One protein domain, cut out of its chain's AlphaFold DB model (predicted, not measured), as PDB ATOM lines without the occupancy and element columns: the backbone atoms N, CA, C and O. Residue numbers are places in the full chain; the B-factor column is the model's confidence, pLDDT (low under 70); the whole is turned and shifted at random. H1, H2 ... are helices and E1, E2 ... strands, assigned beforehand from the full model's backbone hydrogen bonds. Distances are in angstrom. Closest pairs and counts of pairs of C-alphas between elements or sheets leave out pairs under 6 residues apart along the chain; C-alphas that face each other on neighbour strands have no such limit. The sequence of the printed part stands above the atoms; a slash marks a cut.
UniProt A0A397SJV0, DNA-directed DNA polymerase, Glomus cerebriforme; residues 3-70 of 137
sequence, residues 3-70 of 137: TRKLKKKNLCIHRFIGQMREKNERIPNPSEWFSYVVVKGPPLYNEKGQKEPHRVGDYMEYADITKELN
ATOM      1  N   THR A   3       6.703  -2.927-105.898       83.00
ATOM      2  CA  THR A   3       6.171  -1.572-106.128       83.00
ATOM      3  C   THR A   3       5.904  -1.338-107.602       83.00
ATOM      4  O   THR A   3       6.761  -1.609-108.451       83.00
ATOM      5  N   ARG A   4       4.748  -0.753-107.925       78.38
ATOM      6  CA  ARG A   4       4.453  -0.312-109.293       78.38
ATOM      7  C   ARG A   4       5.183   0.998-109.599       78.38
ATOM      8  O   ARG A   4       4.788   2.060-109.134       78.38
ATOM      9  N   LYS A   5       6.234   0.949-110.423       76.81
ATOM     10  CA  LYS A   5       6.995   2.140-110.853       76.81
ATOM     11  C   LYS A   5       6.677   2.500-112.306       76.81
ATOM     12  O   LYS A   5       7.011   1.733-113.196       76.81
ATOM     13  N   LEU A   6       6.111   3.686-112.550       56.78
ATOM     14  CA  LEU A   6       5.695   4.129-113.896       56.78
ATOM     15  C   LEU A   6       6.865   4.390-114.859       56.78
ATOM     16  O   LEU A   6       6.749   4.150-116.053       56.78
ATOM     17  N   LYS A   7       7.998   4.888-114.347       62.22
ATOM     18  CA  LYS A   7       9.142   5.321-115.174       62.22
ATOM     19  C   LYS A   7      10.187   4.227-115.424       62.22
ATOM     20  O   LYS A   7      11.132   4.448-116.174       62.22
ATOM     21  N   LYS A   8      10.054   3.053-114.795       72.12
ATOM     22  CA  LYS A   8      11.013   1.945-114.931       72.12
ATOM     23  C   LYS A   8      10.386   0.848-115.785       72.12
ATOM     24  O   LYS A   8       9.310   0.367-115.452       72.12
ATOM     25  N   LYS A   9      11.076   0.400-116.839       72.06
ATOM     26  CA  LYS A   9      10.666  -0.769-117.639       72.06
ATOM     27  C   LYS A   9      10.832  -2.059-116.821       72.06
ATOM     28  O   LYS A   9      11.796  -2.793-117.003       72.06
ATOM     29  N   ASN A  10       9.918  -2.325-115.888       82.06
ATOM     30  CA  ASN A  10       9.841  -3.612-115.202       82.06
ATOM     31  C   ASN A  10       8.849  -4.517-115.943       82.06
ATOM     32  O   ASN A  10       7.657  -4.523-115.645       82.06
ATOM     33  N   LEU A  11       9.362  -5.267-116.923       86.69
ATOM     34  CA  LEU A  11       8.563  -6.155-117.778       86.69
ATOM     35  C   LEU A  11       7.732  -7.166-116.975       86.69
ATOM     36  O   LEU A  11       6.609  -7.466-117.363       86.69
ATOM     37  N   CYS A  12       8.259  -7.647-115.847       88.56
ATOM     38  CA  CYS A  12       7.577  -8.595-114.968       88.56
ATOM     39  C   CYS A  12       6.314  -7.981-114.347       88.56
ATOM     40  O   CYS A  12       5.234  -8.550-114.445       88.56
ATOM     41  N   ILE A  13       6.434  -6.778-113.772       88.75
ATOM     42  CA  ILE A  13       5.299  -6.073-113.155       88.75
ATOM     43  C   ILE A  13       4.280  -5.634-114.211       88.75
ATOM     44  O   ILE A  13       3.084  -5.655-113.950       88.75
ATOM     45  N   HIS A  14       4.725  -5.239-115.405       89.00
ATOM     46  CA  HIS A  14       3.799  -4.875-116.480       89.00
ATOM     47  C   HIS A  14       2.961  -6.064-116.955       89.00
ATOM     48  O   HIS A  14       1.768  -5.887-117.180       89.00
ATOM     49  N   ARG A  15       3.559  -7.258-117.057       90.94
ATOM     50  CA  ARG A  15       2.838  -8.502-117.378       90.94
ATOM     51  C   ARG A  15       1.805  -8.848-116.319       90.94
ATOM     52  O   ARG A  15       0.635  -8.974-116.651       90.94
ATOM     53  N   PHE A  16       2.227  -8.850-115.057       92.38
ATOM     54  CA  PHE A  16       1.337  -9.034-113.914       92.38
ATOM     55  C   PHE A  16       0.140  -8.069-113.958       92.38
ATOM     56  O   PHE A  16      -1.007  -8.485-113.874       92.38
ATOM     57  N   ILE A  17       0.384  -6.770-114.177       91.25
ATOM     58  CA  ILE A  17      -0.689  -5.766-114.286       91.25
ATOM     59  C   ILE A  17      -1.602  -6.025-115.492       91.25
ATOM     60  O   ILE A  17      -2.798  -5.753-115.407       91.25
ATOM     61  N   GLY A  18      -1.053  -6.501-116.613       91.25
ATOM     62  CA  GLY A  18      -1.833  -6.904-117.784       91.25
ATOM     63  C   GLY A  18      -2.816  -8.019-117.438       91.25
ATOM     64  O   GLY A  18      -4.009  -7.864-117.670       91.25
ATOM     65  N   GLN A  19      -2.340  -9.064-116.762       91.12
ATOM     66  CA  GLN A  19      -3.192 -10.164-116.309       91.12
ATOM     67  C   GLN A  19      -4.255  -9.717-115.303       91.12
ATOM     68  O   GLN A  19      -5.409 -10.116-115.417       91.12
ATOM     69  N   MET A  20      -3.903  -8.848-114.349       93.12
ATOM     70  CA  MET A  20      -4.887  -8.311-113.399       93.12
ATOM     71  C   MET A  20      -5.988  -7.514-114.103       93.12
ATOM     72  O   MET A  20      -7.146  -7.599-113.714       93.12
ATOM     73  N   ARG A  21      -5.665  -6.787-115.184       93.25
ATOM     74  CA  ARG A  21      -6.684  -6.117-116.012       93.25
ATOM     75  C   ARG A  21      -7.615  -7.109-116.693       93.25
ATOM     76  O   ARG A  21      -8.816  -6.880-116.700       93.25
ATOM     77  N   GLU A  22      -7.067  -8.176-117.264       91.81
ATOM     78  CA  GLU A  22      -7.848  -9.204-117.963       91.81
ATOM     79  C   GLU A  22      -8.786  -9.955-117.012       91.81
ATOM     80  O   GLU A  22      -9.927 -10.235-117.370       91.81
ATOM     81  N   LYS A  23      -8.340 -10.209-115.777       89.81
ATOM     82  CA  LYS A  23      -9.143 -10.829-114.712       89.81
ATOM     83  C   LYS A  23     -10.144  -9.870-114.051       89.81
ATOM     84  O   LYS A  23     -10.920 -10.301-113.209       89.81
ATOM     85  N   ASN A  24     -10.140  -8.587-114.427       91.38
ATOM     86  CA  ASN A  24     -10.905  -7.524-113.769       91.38
ATOM     87  C   ASN A  24     -10.596  -7.391-112.261       91.38
ATOM     88  O   ASN A  24     -11.460  -7.044-111.457       91.38
ATOM     89  N   GLU A  25      -9.342  -7.653-111.896       92.25
ATOM     90  CA  GLU A  25      -8.831  -7.565-110.533       92.25
ATOM     91  C   GLU A  25      -8.288  -6.169-110.217       92.25
ATOM     92  O   GLU A  25      -7.956  -5.364-111.099       92.25
ATOM     93  N   ARG A  26      -8.137  -5.875-108.920       91.62
ATOM     94  CA  ARG A  26      -7.578  -4.596-108.469       91.62
ATOM     95  C   ARG A  26      -6.175  -4.392-109.040       91.62
ATOM     96  O   ARG A  26      -5.265  -5.194-108.845       91.62
ATOM     97  N   ILE A  27      -5.955  -3.237-109.660       92.62
ATOM     98  CA  ILE A  27      -4.629  -2.817-110.123       92.62
ATOM     99  C   ILE A  27      -3.975  -1.980-109.015       92.62
ATOM    100  O   ILE A  27      -4.606  -1.036-108.539       92.62
ATOM    101  N   PRO A  28      -2.707  -2.235-108.637       90.69
ATOM    102  CA  PRO A  28      -2.051  -1.423-107.625       90.69
ATOM    103  C   PRO A  28      -1.803  -0.020-108.180       90.69
ATOM    104  O   PRO A  28      -1.404   0.148-109.343       90.69
ATOM    105  N   ASN A  29      -2.009   1.003-107.359       88.94
ATOM    106  CA  ASN A  29      -1.713   2.382-107.709       88.94
ATOM    107  C   ASN A  29      -0.210   2.575-107.974       88.94
ATOM    108  O   ASN A  29       0.634   1.797-107.515       88.94
ATOM    109  N   PRO A  30       0.176   3.608-108.738       87.50
ATOM    110  CA  PRO A  30       1.574   4.002-108.838       87.50
ATOM    111  C   PRO A  30       2.194   4.189-107.446       87.50
ATOM    112  O   PRO A  30       1.620   4.862-106.598       87.50
ATOM    113  N   SER A  31       3.368   3.597-107.227       85.81
ATOM    114  CA  SER A  31       4.096   3.584-105.947       85.81
ATOM    115  C   SER A  31       3.437   2.805-104.803       85.81
ATOM    116  O   SER A  31       4.008   2.755-103.716       85.81
ATOM    117  N   GLU A  32       2.304   2.144-105.036       89.75
ATOM    118  CA  GLU A  32       1.695   1.247-104.056       89.75
ATOM    119  C   GLU A  32       2.532  -0.027-103.894       89.75
ATOM    120  O   GLU A  32       3.047  -0.595-104.869       89.75
ATOM    121  N   TRP A  33       2.667  -0.456-102.640       90.12
ATOM    122  CA  TRP A  33       3.240  -1.744-102.281       90.12
ATOM    123  C   TRP A  33       2.160  -2.811-102.320       90.12
ATOM    124  O   TRP A  33       1.086  -2.626-101.758       90.12
ATOM    125  N   PHE A  34       2.470  -3.948-102.930       91.75
ATOM    126  CA  PHE A  34       1.587  -5.106-102.909       91.75
ATOM    127  C   PHE A  34       2.366  -6.399-102.659       91.75
ATOM    128  O   PHE A  34       3.552  -6.535-103.004       91.75
ATOM    129  N   SER A  35       1.683  -7.351-102.030       94.50
ATOM    130  CA  SER A  35       2.179  -8.700-101.772       94.50
ATOM    131  C   SER A  35       1.747  -9.626-102.896       94.50
ATOM    132  O   SER A  35       0.592  -9.619-103.303       94.50
ATOM    133  N   TYR A  36       2.689 -10.418-103.392       95.19
ATOM    134  CA  TYR A  36       2.456 -11.371-104.465       95.19
ATOM    135  C   TYR A  36       3.236 -12.650-104.192       95.19
ATOM    136  O   TYR A  36       4.254 -12.622-103.486       95.19
ATOM    137  N   VAL A  37       2.781 -13.732-104.806       95.94
ATOM    138  CA  VAL A  37       3.484 -15.012-104.883       95.94
ATOM    139  C   VAL A  37       3.537 -15.488-106.332       95.94
ATOM    140  O   VAL A  37       2.840 -14.950-107.190       95.94
ATOM    141  N   VAL A  38       4.413 -16.448-106.619       96.06
ATOM    142  CA  VAL A  38       4.472 -17.124-107.920       96.06
ATOM    143  C   VAL A  38       3.744 -18.454-107.782       96.06
ATOM    144  O   VAL A  38       4.111 -19.275-106.941       96.06
ATOM    145  N   VAL A  39       2.698 -18.645-108.576       96.19
ATOM    146  CA  VAL A  39       1.855 -19.846-108.571       96.19
ATOM    147  C   VAL A  39       2.262 -20.802-109.687       96.19
ATOM    148  O   VAL A  39       2.850 -20.394-110.689       96.19
ATOM    149  N   LYS A  40       1.942 -22.087-109.544       95.00
ATOM    150  CA  LYS A  40       2.020 -23.024-110.663       95.00
ATOM    151  C   LYS A  40       0.894 -22.730-111.648       95.00
ATOM    152  O   LYS A  40      -0.215 -22.364-111.269       95.00
ATOM    153  N   GLY A  41       1.176 -22.928-112.927       90.75
ATOM    154  CA  GLY A  41       0.185 -22.798-113.984       90.75
ATOM    155  C   GLY A  41       0.575 -23.605-115.217       90.75
ATOM    156  O   GLY A  41       1.736 -24.014-115.347       90.75
ATOM    157  N   PRO A  42      -0.378 -23.848-116.128       91.12
ATOM    158  CA  PRO A  42      -0.086 -24.518-117.382       91.12
ATOM    159  C   PRO A  42       0.848 -23.659-118.250       91.12
ATOM    160  O   PRO A  42       0.842 -22.430-118.140       91.12
ATOM    161  N   PRO A  43       1.624 -24.277-119.157       91.62
ATOM    162  CA  PRO A  43       2.338 -23.538-120.183       91.62
ATOM    163  C   PRO A  43       1.390 -22.641-120.978       91.62
ATOM    164  O   PRO A  43       0.325 -23.078-121.409       91.62
ATOM    165  N   LEU A  44       1.808 -21.400-121.204       90.75
ATOM    166  CA  LEU A  44       1.089 -20.474-122.069       90.75
ATOM    167  C   LEU A  44       1.499 -20.700-123.524       90.75
ATOM    168  O   LEU A  44       2.634 -21.092-123.806       90.75
ATOM    169  N   TYR A  45       0.574 -20.441-124.443       92.38
ATOM    170  CA  TYR A  45       0.782 -20.574-125.881       92.38
ATOM    171  C   TYR A  45       0.346 -19.291-126.574       92.38
ATOM    172  O   TYR A  45      -0.636 -18.669-126.175       92.38
ATOM    173  N   ASN A  46       1.077 -18.898-127.613       90.69
ATOM    174  CA  ASN A  46       0.668 -17.779-128.450       90.69
ATOM    175  C   ASN A  46      -0.475 -18.183-129.398       90.69
ATOM    176  O   ASN A  46      -0.807 -19.360-129.536       90.69
ATOM    177  N   GLU A  47      -1.031 -17.212-130.121       91.44
ATOM    178  CA  GLU A  47      -2.116 -17.421-131.098       91.44
ATOM    179  C   GLU A  47      -1.774 -18.444-132.198       91.44
ATOM    180  O   GLU A  47      -2.661 -19.035-132.804       91.44
ATOM    181  N   LYS A  48      -0.480 -18.685-132.451       93.62
ATOM    182  CA  LYS A  48       0.017 -19.675-133.419       93.62
ATOM    183  C   LYS A  48       0.212 -21.069-132.804       93.62
ATOM    184  O   LYS A  48       0.787 -21.938-133.454       93.62
ATOM    185  N   GLY A  49      -0.195 -21.275-131.550       91.69
ATOM    186  CA  GLY A  49      -0.038 -22.534-130.822       91.69
ATOM    187  C   GLY A  49       1.402 -22.846-130.400       91.69
ATOM    188  O   GLY A  49       1.711 -23.986-130.064       91.69
ATOM    189  N   GLN A  50       2.311 -21.867-130.413       93.50
ATOM    190  CA  GLN A  50       3.694 -22.061-129.971       93.50
ATOM    191  C   GLN A  50       3.816 -21.771-128.477       93.50
ATOM    192  O   GLN A  50       3.302 -20.760-127.995       93.50
ATOM    193  N   LYS A  51       4.531 -22.640-127.755       93.38
ATOM    194  CA  LYS A  51       4.767 -22.494-126.315       93.38
ATOM    195  C   LYS A  51       5.518 -21.195-126.030       93.38
ATOM    196  O   LYS A  51       6.619 -20.978-126.541       93.38
ATOM    197  N   GLU A  52       4.942 -20.353-125.185       91.62
ATOM    198  CA  GLU A  52       5.600 -19.149-124.710       91.62
ATOM    199  C   GLU A  52       6.705 -19.489-123.695       91.62
ATOM    200  O   GLU A  52       6.593 -20.459-122.933       91.62
ATOM    201  N   PRO A  53       7.783 -18.685-123.636       90.69
ATOM    202  CA  PRO A  53       8.761 -18.791-122.565       90.69
ATOM    203  C   PRO A  53       8.089 -18.635-121.200       90.69
ATOM    204  O   PRO A  53       7.273 -17.736-121.007       90.69
ATOM    205  N   HIS A  54       8.485 -19.461-120.232       88.56
ATOM    206  CA  HIS A  54       8.024 -19.315-118.855       88.56
ATOM    207  C   HIS A  54       8.583 -18.011-118.262       88.56
ATOM    208  O   HIS A  54       9.796 -17.854-118.106       88.56
ATOM    209  N   ARG A  55       7.705 -17.049-117.964       91.50
ATOM    210  CA  ARG A  55       8.078 -15.742-117.411       91.50
ATOM    211  C   ARG A  55       7.358 -15.545-116.088       91.50
ATOM    212  O   ARG A  55       6.139 -15.561-116.053       91.50
ATOM    213  N   VAL A  56       8.113 -15.255-115.030       91.50
ATOM    214  CA  VAL A  56       7.604 -15.084-113.654       91.50
ATOM    215  C   VAL A  56       6.363 -14.190-113.584       91.50
ATOM    216  O   VAL A  56       5.406 -14.534-112.909       91.50
ATOM    217  N   GLY A  57       6.362 -13.067-114.309       91.69
ATOM    218  CA  GLY A  57       5.255 -12.107-114.294       91.69
ATOM    219  C   GLY A  57       3.925 -12.649-114.812       91.69
ATOM    220  O   GLY A  57       2.902 -12.083-114.456       91.69
ATOM    221  N   ASP A  58       3.949 -13.723-115.607       92.94
ATOM    222  CA  ASP A  58       2.747 -14.387-116.119       92.94
ATOM    223  C   ASP A  58       2.162 -15.402-115.105       92.94
ATOM    224  O   ASP A  58       1.064 -15.916-115.299       92.94
ATOM    225  N   TYR A  59       2.906 -15.706-114.038       94.81
ATOM    226  CA  TYR A  59       2.528 -16.631-112.963       94.81
ATOM    227  C   TYR A  59       2.519 -15.929-111.597       94.81
ATOM    228  O   TYR A  59       2.503 -16.581-110.556       94.81
ATOM    229  N   MET A  60       2.588 -14.596-111.576       95.69
ATOM    230  CA  MET A  60       2.456 -13.818-110.349       95.69
ATOM    231  C   MET A  60       0.977 -13.654-110.001       95.69
ATOM    232  O   MET A  60       0.181 -13.271-110.851       95.69
ATOM    233  N   GLU A  61       0.635 -13.856-108.734       95.75
ATOM    234  CA  GLU A  61      -0.717 -13.664-108.212       95.75
ATOM    235  C   GLU A  61      -0.671 -12.912-106.879       95.75
ATOM    236  O   GLU A  61       0.349 -12.937-106.175       95.75
ATOM    237  N   TYR A  62      -1.749 -12.213-106.525       96.25
ATOM    238  CA  TYR A  62      -1.839 -11.595-105.208       96.25
ATOM    239  C   TYR A  62      -1.874 -12.654-104.100       96.25
ATOM    240  O   TYR A  62      -2.446 -13.735-104.243       96.25
ATOM    241  N   ALA A  63      -1.209 -12.355-102.983       95.56
ATOM    242  CA  ALA A  63      -1.028 -13.328-101.904       95.56
ATOM    243  C   ALA A  63      -2.345 -13.683-101.186       95.56
ATOM    244  O   ALA A  63      -2.519 -14.821-100.754       95.56
ATOM    245  N   ASP A  64      -3.256 -12.721-101.058       95.38
ATOM    246  CA  ASP A  64      -4.611 -12.904-100.532       95.38
ATOM    247  C   ASP A  64      -5.471 -13.752-101.474       95.38
ATOM    248  O   ASP A  64      -6.005 -14.761-101.022       95.38
ATOM    249  N   ILE A  65      -5.494 -13.438-102.774       94.38
ATOM    250  CA  ILE A  65      -6.213 -14.226-103.792       94.38
ATOM    251  C   ILE A  65      -5.704 -15.669-103.827       94.38
ATOM    252  O   ILE A  65      -6.490 -16.613-103.786       94.38
ATOM    253  N   THR A  66      -4.380 -15.859-103.836       95.88
ATOM    254  CA  THR A  66      -3.767 -17.200-103.816       95.88
ATOM    255  C   THR A  66      -4.255 -18.003-102.612       95.88
ATOM    256  O   THR A  66      -4.573 -19.185-102.741       95.88
ATOM    257  N   LYS A  67      -4.318 -17.367-101.436       96.00
ATOM    258  CA  LYS A  67      -4.763 -18.008-100.198       96.00
ATOM    259  C   LYS A  67      -6.258 -18.329-100.231       96.00
ATOM    260  O   LYS A  67      -6.639 -19.412 -99.803       96.00
ATOM    261  N   GLU A  68      -7.081 -17.403-100.711       96.19
ATOM    262  CA  GLU A  68      -8.536 -17.561-100.809       96.19
ATOM    263  C   GLU A  68      -8.921 -18.678-101.784       96.19
ATOM    264  O   GLU A  68      -9.749 -19.528-101.461       96.19
ATOM    265  N   LEU A  69      -8.261 -18.727-102.940       95.19
ATOM    266  CA  LEU A  69      -8.519 -19.708-103.995       95.19
ATOM    267  C   LEU A  69      -7.703 -21.001-103.844       95.19
ATOM    268  O   LEU A  69      -7.782 -21.875-104.707       95.19
ATOM    269  N   ASN A  70      -6.914 -21.128-102.771       95.69
ATOM    270  CA  ASN A  70      -6.017 -22.257-102.507       95.69
ATOM    271  C   ASN A  70      -5.156 -22.637-103.730       95.69
ATOM    272  O   ASN A  70      -5.034 -23.807-104.101       95.69
TER     273      ASN A  70
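Overview. This is residues 3 to 70 of the 137 residues of the protein "DNA-directed DNA polymerase" of Glomus cerebriforme (UniProt A0A397SJV0). What shape? It has little regular structure: a short hairpin, E1 and E2, lies between H1 and H2, amid long loops. Which parts? H1, E1, E2 and H2 hold 24 of 68 printed residues, mixed in class. It is only just compact, with C-alpha radius of gyration 12.7 A and spans 36 by 32 by 19 A.

Along the chain. Which first? H1, residues 11 to 22, spans 16.7 A from C-alpha 11 (8.563, -6.155, -117.778). What next? E1, residues 36 to 38, E2, 60 to 62, and H2, 63 to 68, follow, ending at (-8.536, -17.561, -100.809).

Arrangement. Which strands pair? E1 and E2 are antiparallel, with N 37 and O 61 within hydrogen-bond range, 2.9 A. And helices? The closest C-alphas of H1 and E2, Phe 16 and Met 60, are 6.1 A apart. H1 and H2 are apart, their O i to N i+4 pairs within range.

Size, cuts and confidence. Any cut? The printed part has no cut; links H1 to E1 and E1 to E2 are long. Low pLDDT? Residues 6 to 7 are under 70.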